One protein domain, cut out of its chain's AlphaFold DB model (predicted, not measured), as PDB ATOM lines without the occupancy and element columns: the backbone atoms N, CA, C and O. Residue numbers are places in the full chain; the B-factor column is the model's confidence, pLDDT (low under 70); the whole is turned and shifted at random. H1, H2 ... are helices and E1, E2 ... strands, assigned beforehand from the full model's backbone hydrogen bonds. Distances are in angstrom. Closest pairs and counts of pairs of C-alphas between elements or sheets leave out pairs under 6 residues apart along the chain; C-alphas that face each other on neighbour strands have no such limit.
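AT A GLANCE: This is residues 10 to 92 of the 117 residues of the protein "Hypothetical protein" of Amorphochlora amoebiformis (UniProt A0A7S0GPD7). With little regular structure, this is two separate strand hairpins, E1 with E2 and E3 with E4, joined by loops and a short helix, H1; a tail, residues 86 to 92, sticks out. The 83 printed residues, mostly strand by class, run E1, E2, H1, E3, E4, both sheets antiparallel, with 31 in named elements. It is only just loose, close to compact: radius of gyration of the C-alphas 14.5 A, spans 41 by 38 by 28 A.

IN THESE COORDINATES: Find C-alpha 10 at (207.862, -46.198, 8.699); E1 runs to residue 16, 19.6 A. E2 is residues 21 to 28, 22.8 A; H1, 35 to 38; E3, 47 to 52; E4, 60 to 65, ending at (220.252, -36.982, -0.186).

HOW THE PARTS SIT: Look within hydrogen-bond range: N 12 and O 25 at 2.9 A in hairpin E1 and E2, N 50 and O 62 at 2.8 A in hairpin E3 and E4. E1 and E3 are near each other. H1 is too short for any O i to N i+4 pair.

THE WHOLE: The printed part has no cut. Residues 66 to 92 hold no named element; 81 to 92 have pLDDT under 70.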
ATOM      1  N   LEU A  10     207.102 -47.406   8.414       88.31
ATOM      2  CA  LEU A  10     207.862 -46.198   8.699       88.31
ATOM      3  C   LEU A  10     206.984 -45.223   9.482       88.31
ATOM      4  O   LEU A  10     205.914 -44.823   9.017       88.31
ATOM      5  N   MET A  11     207.461 -44.816  10.658       87.25
ATOM      6  CA  MET A  11     206.836 -43.765  11.453       87.25
ATOM      7  C   MET A  11     207.566 -42.440  11.248       87.25
ATOM      8  O   MET A  11     208.768 -42.340  11.485       87.25
ATOM      9  N   VAL A  12     206.825 -41.399  10.872       88.12
ATOM     10  CA  VAL A  12     207.347 -40.035  10.735       88.12
ATOM     11  C   VAL A  12     206.566 -39.110  11.659       88.12
ATOM     12  O   VAL A  12     205.341 -39.024  11.580       88.12
ATOM     13  N   ASN A  13     207.280 -38.418  12.547       87.88
ATOM     14  CA  ASN A  13     206.699 -37.425  13.447       87.88
ATOM     15  C   ASN A  13     206.999 -36.022  12.912       87.88
ATOM     16  O   ASN A  13     208.163 -35.652  12.764       87.88
ATOM     17  N   GLU A  14     205.958 -35.237  12.662       88.00
ATOM     18  CA  GLU A  14     206.060 -33.857  12.200       88.00
ATOM     19  C   GLU A  14     205.601 -32.901  13.303       88.00
ATOM     20  O   GLU A  14     204.468 -32.964  13.783       88.00
ATOM     21  N   HIS A  15     206.501 -32.015  13.722       89.06
ATOM     22  CA  HIS A  15     206.236 -31.026  14.759       89.06
ATOM     23  C   HIS A  15     206.014 -29.652  14.126       89.06
ATOM     24  O   HIS A  15     206.841 -29.189  13.342       89.06
ATOM     25  N   PHE A  16     204.923 -28.984  14.500       88.25
ATOM     26  CA  PHE A  16     204.557 -27.639  14.058       88.25
ATOM     27  C   PHE A  16     204.632 -26.662  15.240       88.25
ATOM     28  O   PHE A  16     203.614 -26.439  15.905       88.25
ATOM     29  N   PRO A  17     205.795 -26.026  15.496       86.12
ATOM     30  CA  PRO A  17     206.010 -25.222  16.702       86.12
ATOM     31  C   PRO A  17     205.013 -24.072  16.843       86.12
ATOM     32  O   PRO A  17     204.459 -23.858  17.914       86.12
ATOM     33  N   LYS A  18     204.704 -23.381  15.736       91.00
ATOM     34  CA  LYS A  18     203.785 -22.227  15.723       91.00
ATOM     35  C   LYS A  18     202.363 -22.562  16.183       91.00
ATOM     36  O   LYS A  18     201.639 -21.663  16.588       91.00
ATOM     37  N   ARG A  19     201.944 -23.826  16.066       89.44
ATOM     38  CA  ARG A  19     200.600 -24.291  16.449       89.44
ATOM     39  C   ARG A  19     200.623 -25.248  17.640       89.44
ATOM     40  O   ARG A  19     199.564 -25.693  18.059       89.44
ATOM     41  N   ASN A  20     201.809 -25.584  18.153       91.44
ATOM     42  CA  ASN A  20     202.015 -26.630  19.152       91.44
ATOM     43  C   ASN A  20     201.350 -27.978  18.778       91.44
ATOM     44  O   ASN A  20     200.775 -28.663  19.619       91.44
ATOM     45  N   ILE A  21     201.398 -28.349  17.492       90.81
ATOM     46  CA  ILE A  21     200.810 -29.597  16.978       90.81
ATOM     47  C   ILE A  21     201.928 -30.598  16.686       90.81
ATOM     48  O   ILE A  21     202.929 -30.252  16.057       90.81
ATOM     49  N   ASN A  22     201.726 -31.852  17.089       88.62
ATOM     50  CA  ASN A  22     202.557 -32.986  16.694       88.62
ATOM     51  C   ASN A  22     201.691 -33.959  15.891       88.62
ATOM     52  O   ASN A  22     200.722 -34.501  16.420       88.62
ATOM     53  N   LEU A  23     202.025 -34.164  14.619       89.75
ATOM     54  CA  LEU A  23     201.373 -35.156  13.772       89.75
ATOM     55  C   LEU A  23     202.254 -36.397  13.672       89.75
ATOM     56  O   LEU A  23     203.462 -36.302  13.459       89.75
ATOM     57  N   ARG A  24     201.632 -37.565  13.811       89.25
ATOM     58  CA  ARG A  24     202.273 -38.860  13.606       89.25
ATOM     59  C   ARG A  24     201.716 -39.481  12.337       89.25
ATOM     60  O   ARG A  24     200.509 -39.672  12.217       89.25
ATOM     61  N   HIS A  25     202.606 -39.816  11.417       90.12
ATOM     62  CA  HIS A  25     202.283 -40.493  10.173       90.12
ATOM     63  C   HIS A  25     202.868 -41.901  10.208       90.12
ATOM     64  O   HIS A  25     204.027 -42.079  10.582       90.12
ATOM     65  N   ILE A  26     202.064 -42.891   9.827       90.62
ATOM     66  CA  ILE A  26     202.484 -44.287   9.697       90.62
ATOM     67  C   ILE A  26     202.285 -44.675   8.239       90.62
ATOM     68  O   ILE A  26     201.181 -44.558   7.707       90.62
ATOM     69  N   ILE A  27     203.366 -45.096   7.596       91.00
ATOM     70  CA  ILE A  27     203.377 -45.578   6.216       91.00
ATOM     71  C   ILE A  27     203.666 -47.069   6.293       91.00
ATOM     72  O   ILE A  27     204.677 -47.452   6.875       91.00
ATOM     73  N   ASP A  28     202.802 -47.896   5.717       92.31
ATOM     74  CA  ASP A  28     202.973 -49.347   5.704       92.31
ATOM     75  C   ASP A  28     203.117 -49.840   4.261       92.31
ATOM     76  O   ASP A  28     202.157 -49.831   3.492       92.31
ATOM     77  N   ALA A  29     204.334 -50.252   3.900       93.50
ATOM     78  CA  ALA A  29     204.661 -50.783   2.577       93.50
ATOM     79  C   ALA A  29     204.756 -52.323   2.553       93.50
ATOM     80  O   ALA A  29     205.426 -52.895   1.681       93.50
ATOM     81  N   THR A  30     204.122 -53.005   3.520       90.31
ATOM     82  CA  THR A  30     204.185 -54.468   3.664       90.31
ATOM     83  C   THR A  30     203.642 -55.170   2.423       90.31
ATOM     84  O   THR A  30     204.353 -55.988   1.840       90.31
ATOM     85  N   TYR A  31     202.430 -54.809   1.989       91.00
ATOM     86  CA  TYR A  31     201.742 -55.452   0.859       91.00
ATOM     87  C   TYR A  31     201.725 -54.605  -0.418       91.00
ATOM     88  O   TYR A  31     201.746 -55.155  -1.514       91.00
ATOM     89  N   ALA A  32     201.703 -53.278  -0.286       93.25
ATOM     90  CA  ALA A  32     201.676 -52.349  -1.409       93.25
ATOM     91  C   ALA A  32     202.612 -51.170  -1.129       93.25
ATOM     92  O   ALA A  32     202.518 -50.524  -0.090       93.25
ATOM     93  N   GLY A  33     203.528 -50.892  -2.052       93.69
ATOM     94  CA  GLY A  33     204.526 -49.840  -1.904       93.69
ATOM     95  C   GLY A  33     205.323 -49.640  -3.187       93.69
ATOM     96  O   GLY A  33     204.956 -50.144  -4.245       93.69
ATOM     97  N   ASN A  34     206.429 -48.909  -3.094       95.19
ATOM     98  CA  ASN A  34     207.357 -48.684  -4.203       95.19
ATOM     99  C   ASN A  34     208.771 -49.166  -3.828       95.19
ATOM    100  O   ASN A  34     208.968 -49.774  -2.775       95.19
ATOM    101  N   ALA A  35     209.766 -48.868  -4.668       96.25
ATOM    102  CA  ALA A  35     211.162 -49.255  -4.442       96.25
ATOM    103  C   ALA A  35     211.740 -48.780  -3.093       96.25
ATOM    104  O   ALA A  35     212.640 -49.424  -2.559       96.25
ATOM    105  N   ALA A  36     211.202 -47.709  -2.493       95.62
ATOM    106  CA  ALA A  36     211.678 -47.200  -1.209       95.62
ATOM    107  C   ALA A  36     211.495 -48.199  -0.053       95.62
ATOM    108  O   ALA A  36     212.191 -48.091   0.953       95.62
ATOM    109  N   ARG A  37     210.622 -49.209  -0.197       94.38
ATOM    110  CA  ARG A  37     210.432 -50.275   0.806       94.38
ATOM    111  C   ARG A  37     211.689 -51.115   1.069       94.38
ATOM    112  O   ARG A  37     211.718 -51.855   2.044       94.38
ATOM    113  N   PHE A  38     212.686 -51.038   0.187       94.56
ATOM    114  CA  PHE A  38     213.956 -51.758   0.304       94.56
ATOM    115  C   PHE A  38     215.085 -50.912   0.908       94.56
ATOM    116  O   PHE A  38     216.196 -51.408   1.062       94.56
ATOM    117  N   ILE A  39     214.830 -49.641   1.238       96.19
ATOM    118  CA  ILE A  39     215.840 -48.766   1.836       96.19
ATOM    119  C   ILE A  39     216.121 -49.224   3.266       96.19
ATOM    120  O   ILE A  39     215.235 -49.213   4.125       96.19
ATOM    121  N   ASN A  40     217.372 -49.598   3.520       94.81
ATOM    122  CA  ASN A  40     217.812 -50.130   4.801       94.81
ATOM    123  C   ASN A  40     218.104 -49.040   5.838       94.81
ATOM    124  O   ASN A  40     218.228 -47.844   5.545       94.81
ATOM    125  N   HIS A  41     218.252 -49.488   7.084       93.44
ATOM    126  CA  HIS A  41     218.759 -48.648   8.154       93.44
ATOM    127  C   HIS A  41     220.274 -48.474   8.061       93.44
ATOM    128  O   HIS A  41     221.016 -49.455   8.024       93.44
ATOM    129  N   ASN A  42     220.738 -47.234   8.208       94.94
ATOM    130  CA  ASN A  42     222.095 -46.963   8.664       94.94
ATOM    131  C   ASN A  42     222.084 -45.991   9.853       94.94
ATOM    132  O   ASN A  42     221.296 -45.045   9.884       94.94
ATOM    133  N   CYS A  43     222.939 -46.243  10.850       92.25
ATOM    134  CA  CYS A  43     223.162 -45.317  11.965       92.25
ATOM    135  C   CYS A  43     223.883 -44.033  11.513       92.25
ATOM    136  O   CYS A  43     223.759 -43.017  12.185       92.25
ATOM    137  N   ASP A  44     224.581 -44.073  10.373       93.25
ATOM    138  CA  ASP A  44     225.081 -42.910   9.633       93.25
ATOM    139  C   ASP A  44     224.454 -42.895   8.219       93.25
ATOM    140  O   ASP A  44     225.063 -43.381   7.263       93.25
ATOM    141  N   PRO A  45     223.192 -42.453   8.070       96.06
ATOM    142  CA  PRO A  45     222.467 -42.532   6.802       96.06
ATOM    143  C   PRO A  45     222.994 -41.544   5.754       96.06
ATOM    144  O   PRO A  45     223.755 -40.629   6.053       96.06
ATOM    145  N   ASN A  46     222.603 -41.729   4.494       97.62
ATOM    146  CA  ASN A  46     222.874 -40.773   3.409       97.62
ATOM    147  C   ASN A  46     221.595 -40.167   2.814       97.62
ATOM    148  O   ASN A  46     221.682 -39.240   2.008       97.62
ATOM    149  N   LEU A  47     220.425 -40.618   3.273       97.69
ATOM    150  CA  LEU A  47     219.122 -40.063   2.945       97.69
ATOM    151  C   LEU A  47     218.393 -39.551   4.197       97.69
ATOM    152  O   LEU A  47     218.520 -40.111   5.289       97.69
ATOM    153  N   GLN A  48     217.551 -38.537   4.007       94.62
ATOM    154  CA  GLN A  48     216.552 -38.080   4.974       94.62
ATOM    155  C   GLN A  48     215.135 -38.187   4.406       94.62
ATOM    156  O   GLN A  48     214.924 -38.060   3.199       94.62
ATOM    157  N   VAL A  49     214.162 -38.397   5.293       93.81
ATOM    158  CA  VAL A  49     212.735 -38.442   4.953       93.81
ATOM    159  C   VAL A  49     212.146 -37.038   5.095       93.81
ATOM    160  O   VAL A  49     212.208 -36.453   6.176       93.81
ATOM    161  N   CYS A  50     211.532 -36.511   4.036       92.12
ATOM    162  CA  CYS A  50     210.899 -35.192   4.038       92.12
ATOM    163  C   CYS A  50     209.401 -35.295   3.701       92.12
ATOM    164  O   CYS A  50     209.051 -35.909   2.687       92.12
ATOM    165  N   PRO A  51     208.503 -34.682   4.497       92.25
ATOM    166  CA  PRO A  51     207.092 -34.583   4.146       92.25
ATOM    167  C   PRO A  51     206.897 -33.601   2.980       92.25
ATOM    168  O   PRO A  51     207.336 -32.455   3.027       92.25
ATOM    169  N   LEU A  52     206.196 -34.047   1.943       93.19
ATOM    170  CA  LEU A  52     205.854 -33.300   0.737       93.19
ATOM    171  C   LEU A  52     204.333 -33.198   0.636       93.19
ATOM    172  O   LEU A  52     203.636 -34.198   0.449       93.19
ATOM    173  N   ARG A  53     203.800 -31.983   0.756       91.56
ATOM    174  CA  ARG A  53     202.369 -31.713   0.580       91.56
ATOM    175  C   ARG A  53     202.128 -31.229  -0.839       91.56
ATOM    176  O   ARG A  53     202.433 -30.086  -1.153       91.56
ATOM    177  N   ILE A  54     201.614 -32.127  -1.669       89.12
ATOM    178  CA  ILE A  54     201.242 -31.861  -3.058       89.12
ATOM    179  C   ILE A  54     199.740 -32.118  -3.141       89.12
ATOM    180  O   ILE A  54     199.321 -33.265  -2.994       89.12
ATOM    181  N   ASP A  55     198.956 -31.048  -3.257       85.38
ATOM    182  CA  ASP A  55     197.502 -31.028  -3.510       85.38
ATOM    183  C   ASP A  55     196.587 -31.807  -2.538       85.38
ATOM    184  O   ASP A  55     195.364 -31.801  -2.677       85.38
ATOM    185  N   HIS A  56     197.142 -32.436  -1.498       81.50
ATOM    186  CA  HIS A  56     196.413 -33.261  -0.536       81.50
ATOM    187  C   HIS A  56     196.825 -32.979   0.917       81.50
ATOM    188  O   HIS A  56     197.947 -32.567   1.213       81.50
ATOM    189  N   LYS A  57     195.900 -33.249   1.852       81.31
ATOM    190  CA  LYS A  57     196.124 -33.087   3.304       81.31
ATOM    191  C   LYS A  57     197.105 -34.116   3.875       81.31
ATOM    192  O   LYS A  57     197.831 -33.800   4.816       81.31
ATOM    193  N   VAL A  58     197.112 -35.332   3.324       86.88
ATOM    194  CA  VAL A  58     198.068 -36.380   3.697       86.88
ATOM    195  C   VAL A  58     199.361 -36.142   2.912       86.88
ATOM    196  O   VAL A  58     199.315 -36.150   1.680       86.88
ATOM    197  N   PRO A  59     200.501 -35.903   3.582       92.00
ATOM    198  CA  PRO A  59     201.761 -35.695   2.887       92.00
ATOM    199  C   PRO A  59     202.237 -36.991   2.225       92.00
ATOM    200  O   PRO A  59     202.050 -38.091   2.749       92.00
ATOM    201  N   ARG A  60     202.915 -36.850   1.089       92.88
ATOM    202  CA  ARG A  60     203.827 -37.875   0.572       92.88
ATOM    203  C   ARG A  60     205.153 -37.755   1.317       92.88
ATOM    204  O   ARG A  60     205.489 -36.678   1.793       92.88
ATOM    205  N   PHE A  61     205.924 -38.830   1.398       93.50
ATOM    206  CA  PHE A  61     207.234 -38.801   2.048       93.50
ATOM    207  C   PHE A  61     208.317 -39.066   1.015       93.50
ATOM    208  O   PHE A  61     208.409 -40.163   0.467       93.50
ATOM    209  N   GLY A  62     209.087 -38.025   0.706       95.19
ATOM    210  CA  GLY A  62     210.216 -38.097  -0.213       95.19
ATOM    211  C   GLY A  62     211.501 -38.455   0.522       95.19
ATOM    212  O   GLY A  62     211.678 -38.086   1.683       95.19
ATOM    213  N   LEU A  63     212.397 -39.155  -0.168       96.81
ATOM    214  CA  LEU A  63     213.749 -39.425   0.306       96.81
ATOM    215  C   LEU A  63     214.720 -38.501  -0.424       96.81
ATOM    216  O   LEU A  63     214.748 -38.492  -1.653       96.81
ATOM    217  N   PHE A  64     215.505 -37.739   0.330       97.38
ATOM    218  CA  PHE A  64     216.448 -36.763  -0.214       97.38
ATOM    219  C   PHE A  64     217.856 -37.033   0.301       97.38
ATOM    220  O   PHE A  64     218.032 -37.346   1.478       97.38
ATOM    221  N   ALA A  65     218.851 -36.893  -0.573       98.19
ATOM    222  CA  ALA A  65     220.252 -36.982  -0.186       98.19
ATOM    223  C   ALA A  65     220.620 -35.855   0.791       98.19
ATOM    224  O   ALA A  65     220.213 -34.709   0.607       98.19
ATOM    225  N   ILE A  66     221.388 -36.195   1.827       97.56
ATOM    226  CA  ILE A  66     221.945 -35.225   2.796       97.56
ATOM    227  C   ILE A  66     223.451 -35.006   2.626       97.56
ATOM    228  O   ILE A  66     224.049 -34.202   3.334       97.56
ATOM    229  N   ARG A  67     224.063 -35.751   1.707       96.94
ATOM    230  CA  ARG A  67     225.468 -35.682   1.300       96.94
ATOM    231  C   ARG A  67     225.602 -36.301  -0.086       96.94
ATOM    232  O   ARG A  67     224.704 -37.035  -0.502       96.94
ATOM    233  N   ASP A  68     226.711 -36.040  -0.767       98.31
ATOM    234  CA  ASP A  68     227.005 -36.679  -2.049       98.31
ATOM    235  C   ASP A  68     227.095 -38.202  -1.891       98.31
ATOM    236  O   ASP A  68     227.662 -38.711  -0.919       98.31
ATOM    237  N   ILE A  69     226.513 -38.928  -2.848       98.31
ATOM    238  CA  ILE A  69     226.420 -40.392  -2.831       98.31
ATOM    239  C   ILE A  69     227.139 -40.944  -4.070       98.31
ATOM    240  O   ILE A  69     226.590 -40.892  -5.173       98.31
ATOM    241  N   PRO A  70     228.369 -41.461  -3.916       98.00
ATOM    242  CA  PRO A  70     229.068 -42.205  -4.952       98.00
ATOM    243  C   PRO A  70     228.234 -43.317  -5.598       98.00
ATOM    244  O   PRO A  70     227.398 -43.968  -4.966       98.00
ATOM    245  N   LYS A  71     228.531 -43.597  -6.872       97.88
ATOM    246  CA  LYS A  71     227.943 -44.729  -7.596       97.88
ATOM    247  C   LYS A  71     228.160 -46.031  -6.814       97.88
ATOM    248  O   LYS A  71     229.257 -46.280  -6.320       97.88
ATOM    249  N   ASN A  72     227.129 -46.874  -6.774       97.06
ATOM    250  CA  ASN A  72     227.098 -48.167  -6.074       97.06
ATOM    251  C   ASN A  72     227.142 -48.091  -4.537       97.06
ATOM    252  O   ASN A  72     227.180 -49.140  -3.896       97.06
ATOM    253  N   GLN A  73     227.107 -46.902  -3.928       97.62
ATOM    254  CA  GLN A  73     226.876 -46.811  -2.490       97.62
ATOM    255  C   GLN A  73     225.405 -47.117  -2.178       97.62
ATOM    256  O   GLN A  73     224.498 -46.604  -2.832       97.62
ATOM    257  N   GLU A  74     225.171 -47.945  -1.161       97.81
ATOM    258  CA  GLU A  74     223.826 -48.254  -0.676       97.81
ATOM    259  C   GLU A  74     223.105 -46.987  -0.190       97.81
ATOM    260  O   GLU A  74     223.688 -46.142   0.494       97.81
ATOM    261  N   LEU A  75     221.823 -46.863  -0.531       98.31
ATOM    262  CA  LEU A  75     220.946 -45.799  -0.059       98.31
ATOM    263  C   LEU A  75     220.284 -46.206   1.261       98.31
ATOM    264  O   LEU A  75     219.589 -47.221   1.312       98.31
ATOM    265  N   CYS A  76     220.453 -45.396   2.309       97.06
ATOM    266  CA  CYS A  76     220.008 -45.741   3.660       97.06
ATOM    267  C   CYS A  76     219.426 -44.542   4.416       97.06
ATOM    268  O   CYS A  76     219.917 -43.416   4.295       97.06
ATOM    269  N   ILE A  77     218.446 -44.811   5.285       95.06
ATOM    270  CA  ILE A  77     217.844 -43.834   6.213       95.06
ATOM    271  C   ILE A  77     218.071 -44.237   7.678       95.06
ATOM    272  O   ILE A  77     218.416 -45.376   8.000       95.06
ATOM    273  N   SER A  78     217.830 -43.311   8.605       91.12
ATOM    274  CA  SER A  78     217.661 -43.682  10.012       91.12
ATOM    275  C   SER A  78     216.213 -44.104  10.259       91.12
ATOM    276  O   SER A  78     215.307 -43.302  10.066       91.12
ATOM    277  N   TYR A  79     215.984 -45.346  10.701       87.81
ATOM    278  CA  TYR A  79     214.642 -45.821  11.072       87.81
ATOM    279  C   TYR A  79     214.140 -45.214  12.392       87.81
ATOM    280  O   TYR A  79     212.949 -45.258  12.672       87.81
ATOM    281  N   GLY A  80     215.045 -44.676  13.215       76.69
ATOM    282  CA  GLY A  80     214.710 -44.113  14.522       76.69
ATOM    283  C   GLY A  80     214.350 -42.634  14.435       76.69
ATOM    284  O   GLY A  80     214.812 -41.917  13.546       76.69
ATOM    285  N   SER A  81     213.578 -42.157  15.412       64.19
ATOM    286  CA  SER A  81     213.267 -40.733  15.540       64.19
ATOM    287  C   SER A  81     214.547 -39.908  15.756       64.19
ATOM    288  O   SER A  81     215.426 -40.330  16.510       64.19
ATOM    289  N   PRO A  82     214.652 -38.684  15.203       54.94
ATOM    290  CA  PRO A  82     215.740 -37.761  15.535       54.94
ATOM    291  C   PRO A  82     215.917 -37.552  17.047       54.94
ATOM    292  O   PRO A  82     217.028 -37.358  17.527       54.94
ATOM    293  N   ARG A  83     214.828 -37.673  17.821       47.59
ATOM    294  CA  ARG A  83     214.829 -37.512  19.285       47.59
ATOM    295  C   ARG A  83     215.567 -38.622  20.038       47.59
ATOM    296  O   ARG A  83     215.916 -38.423  21.198       47.59
ATOM    297  N   THR A  84     215.802 -39.773  19.411       50.09
ATOM    298  CA  THR A  84     216.488 -40.918  20.033       50.09
ATOM    299  C   THR A  84     217.908 -41.113  19.513       50.09
ATOM    300  O   THR A  84     218.607 -42.017  19.966       50.09
ATOM    301  N   GLN A  85     218.394 -40.209  18.651       49.25
ATOM    302  CA  GLN A  85     219.772 -40.218  18.144       49.25
ATOM    303  C   GLN A  85     220.839 -40.014  19.241       49.25
ATOM    304  O   GLN A  85     222.006 -40.299  18.998       49.25
ATOM    305  N   GLY A  86     220.451 -39.582  20.452       42.53
ATOM    306  CA  GLY A  86     221.351 -39.411  21.603       42.53
ATOM    307  C   GLY A  86     221.177 -40.414  22.751       42.53
ATOM    308  O   GLY A  86     221.984 -40.405  23.678       42.53
ATOM    309  N   ARG A  87     220.153 -41.282  22.732       46.41
ATOM    310  CA  ARG A  87     219.967 -42.277  23.801       46.41
ATOM    311  C   ARG A  87     220.737 -43.542  23.455       46.41
ATOM    312  O   ARG A  87     220.381 -44.264  22.524       46.41
ATOM    313  N   ARG A  88     221.791 -43.821  24.225       45.75
ATOM    314  CA  ARG A  88     222.356 -45.170  24.281       45.75
ATOM    315  C   ARG A  88     221.250 -46.096  24.783       45.75
ATOM    316  O   ARG A  88     220.524 -45.768  25.716       45.75
ATOM    317  N   THR A  89     221.110 -47.256  24.157       51.00
ATOM    318  CA  THR A  89     220.111 -48.270  24.526       51.00
ATOM    319  C   THR A  89     220.316 -48.841  25.935       51.00
ATOM    320  O   THR A  89     219.515 -49.665  26.359       51.00
ATOM    321  N   SER A  90     221.342 -48.395  26.672       44.41
ATOM    322  CA  SER A  90     221.561 -48.709  28.087       44.41
ATOM    323  C   SER A  90     220.408 -48.270  28.993       44.41
ATOM    324  O   SER A  90     220.222 -48.874  30.044       44.41
ATOM    325  N   ASP A  91     219.617 -47.275  28.576       45.75
ATOM    326  CA  ASP A  91     218.567 -46.683  29.417       45.75
ATOM    327  C   ASP A  91     217.152 -47.155  29.023       45.75
ATOM    328  O   ASP A  91     216.160 -46.801  29.662       45.75
ATOM    329  N   ALA A  92     217.035 -47.950  27.953       49.72
ATOM    330  CA  ALA A  92     215.768 -48.490  27.475       49.72
ATOM    331  C   ALA A  92     215.585 -49.927  27.981       49.72
ATOM    332  O   ALA A  92     216.458 -50.774  27.791       49.72
TER     333      ALA A  92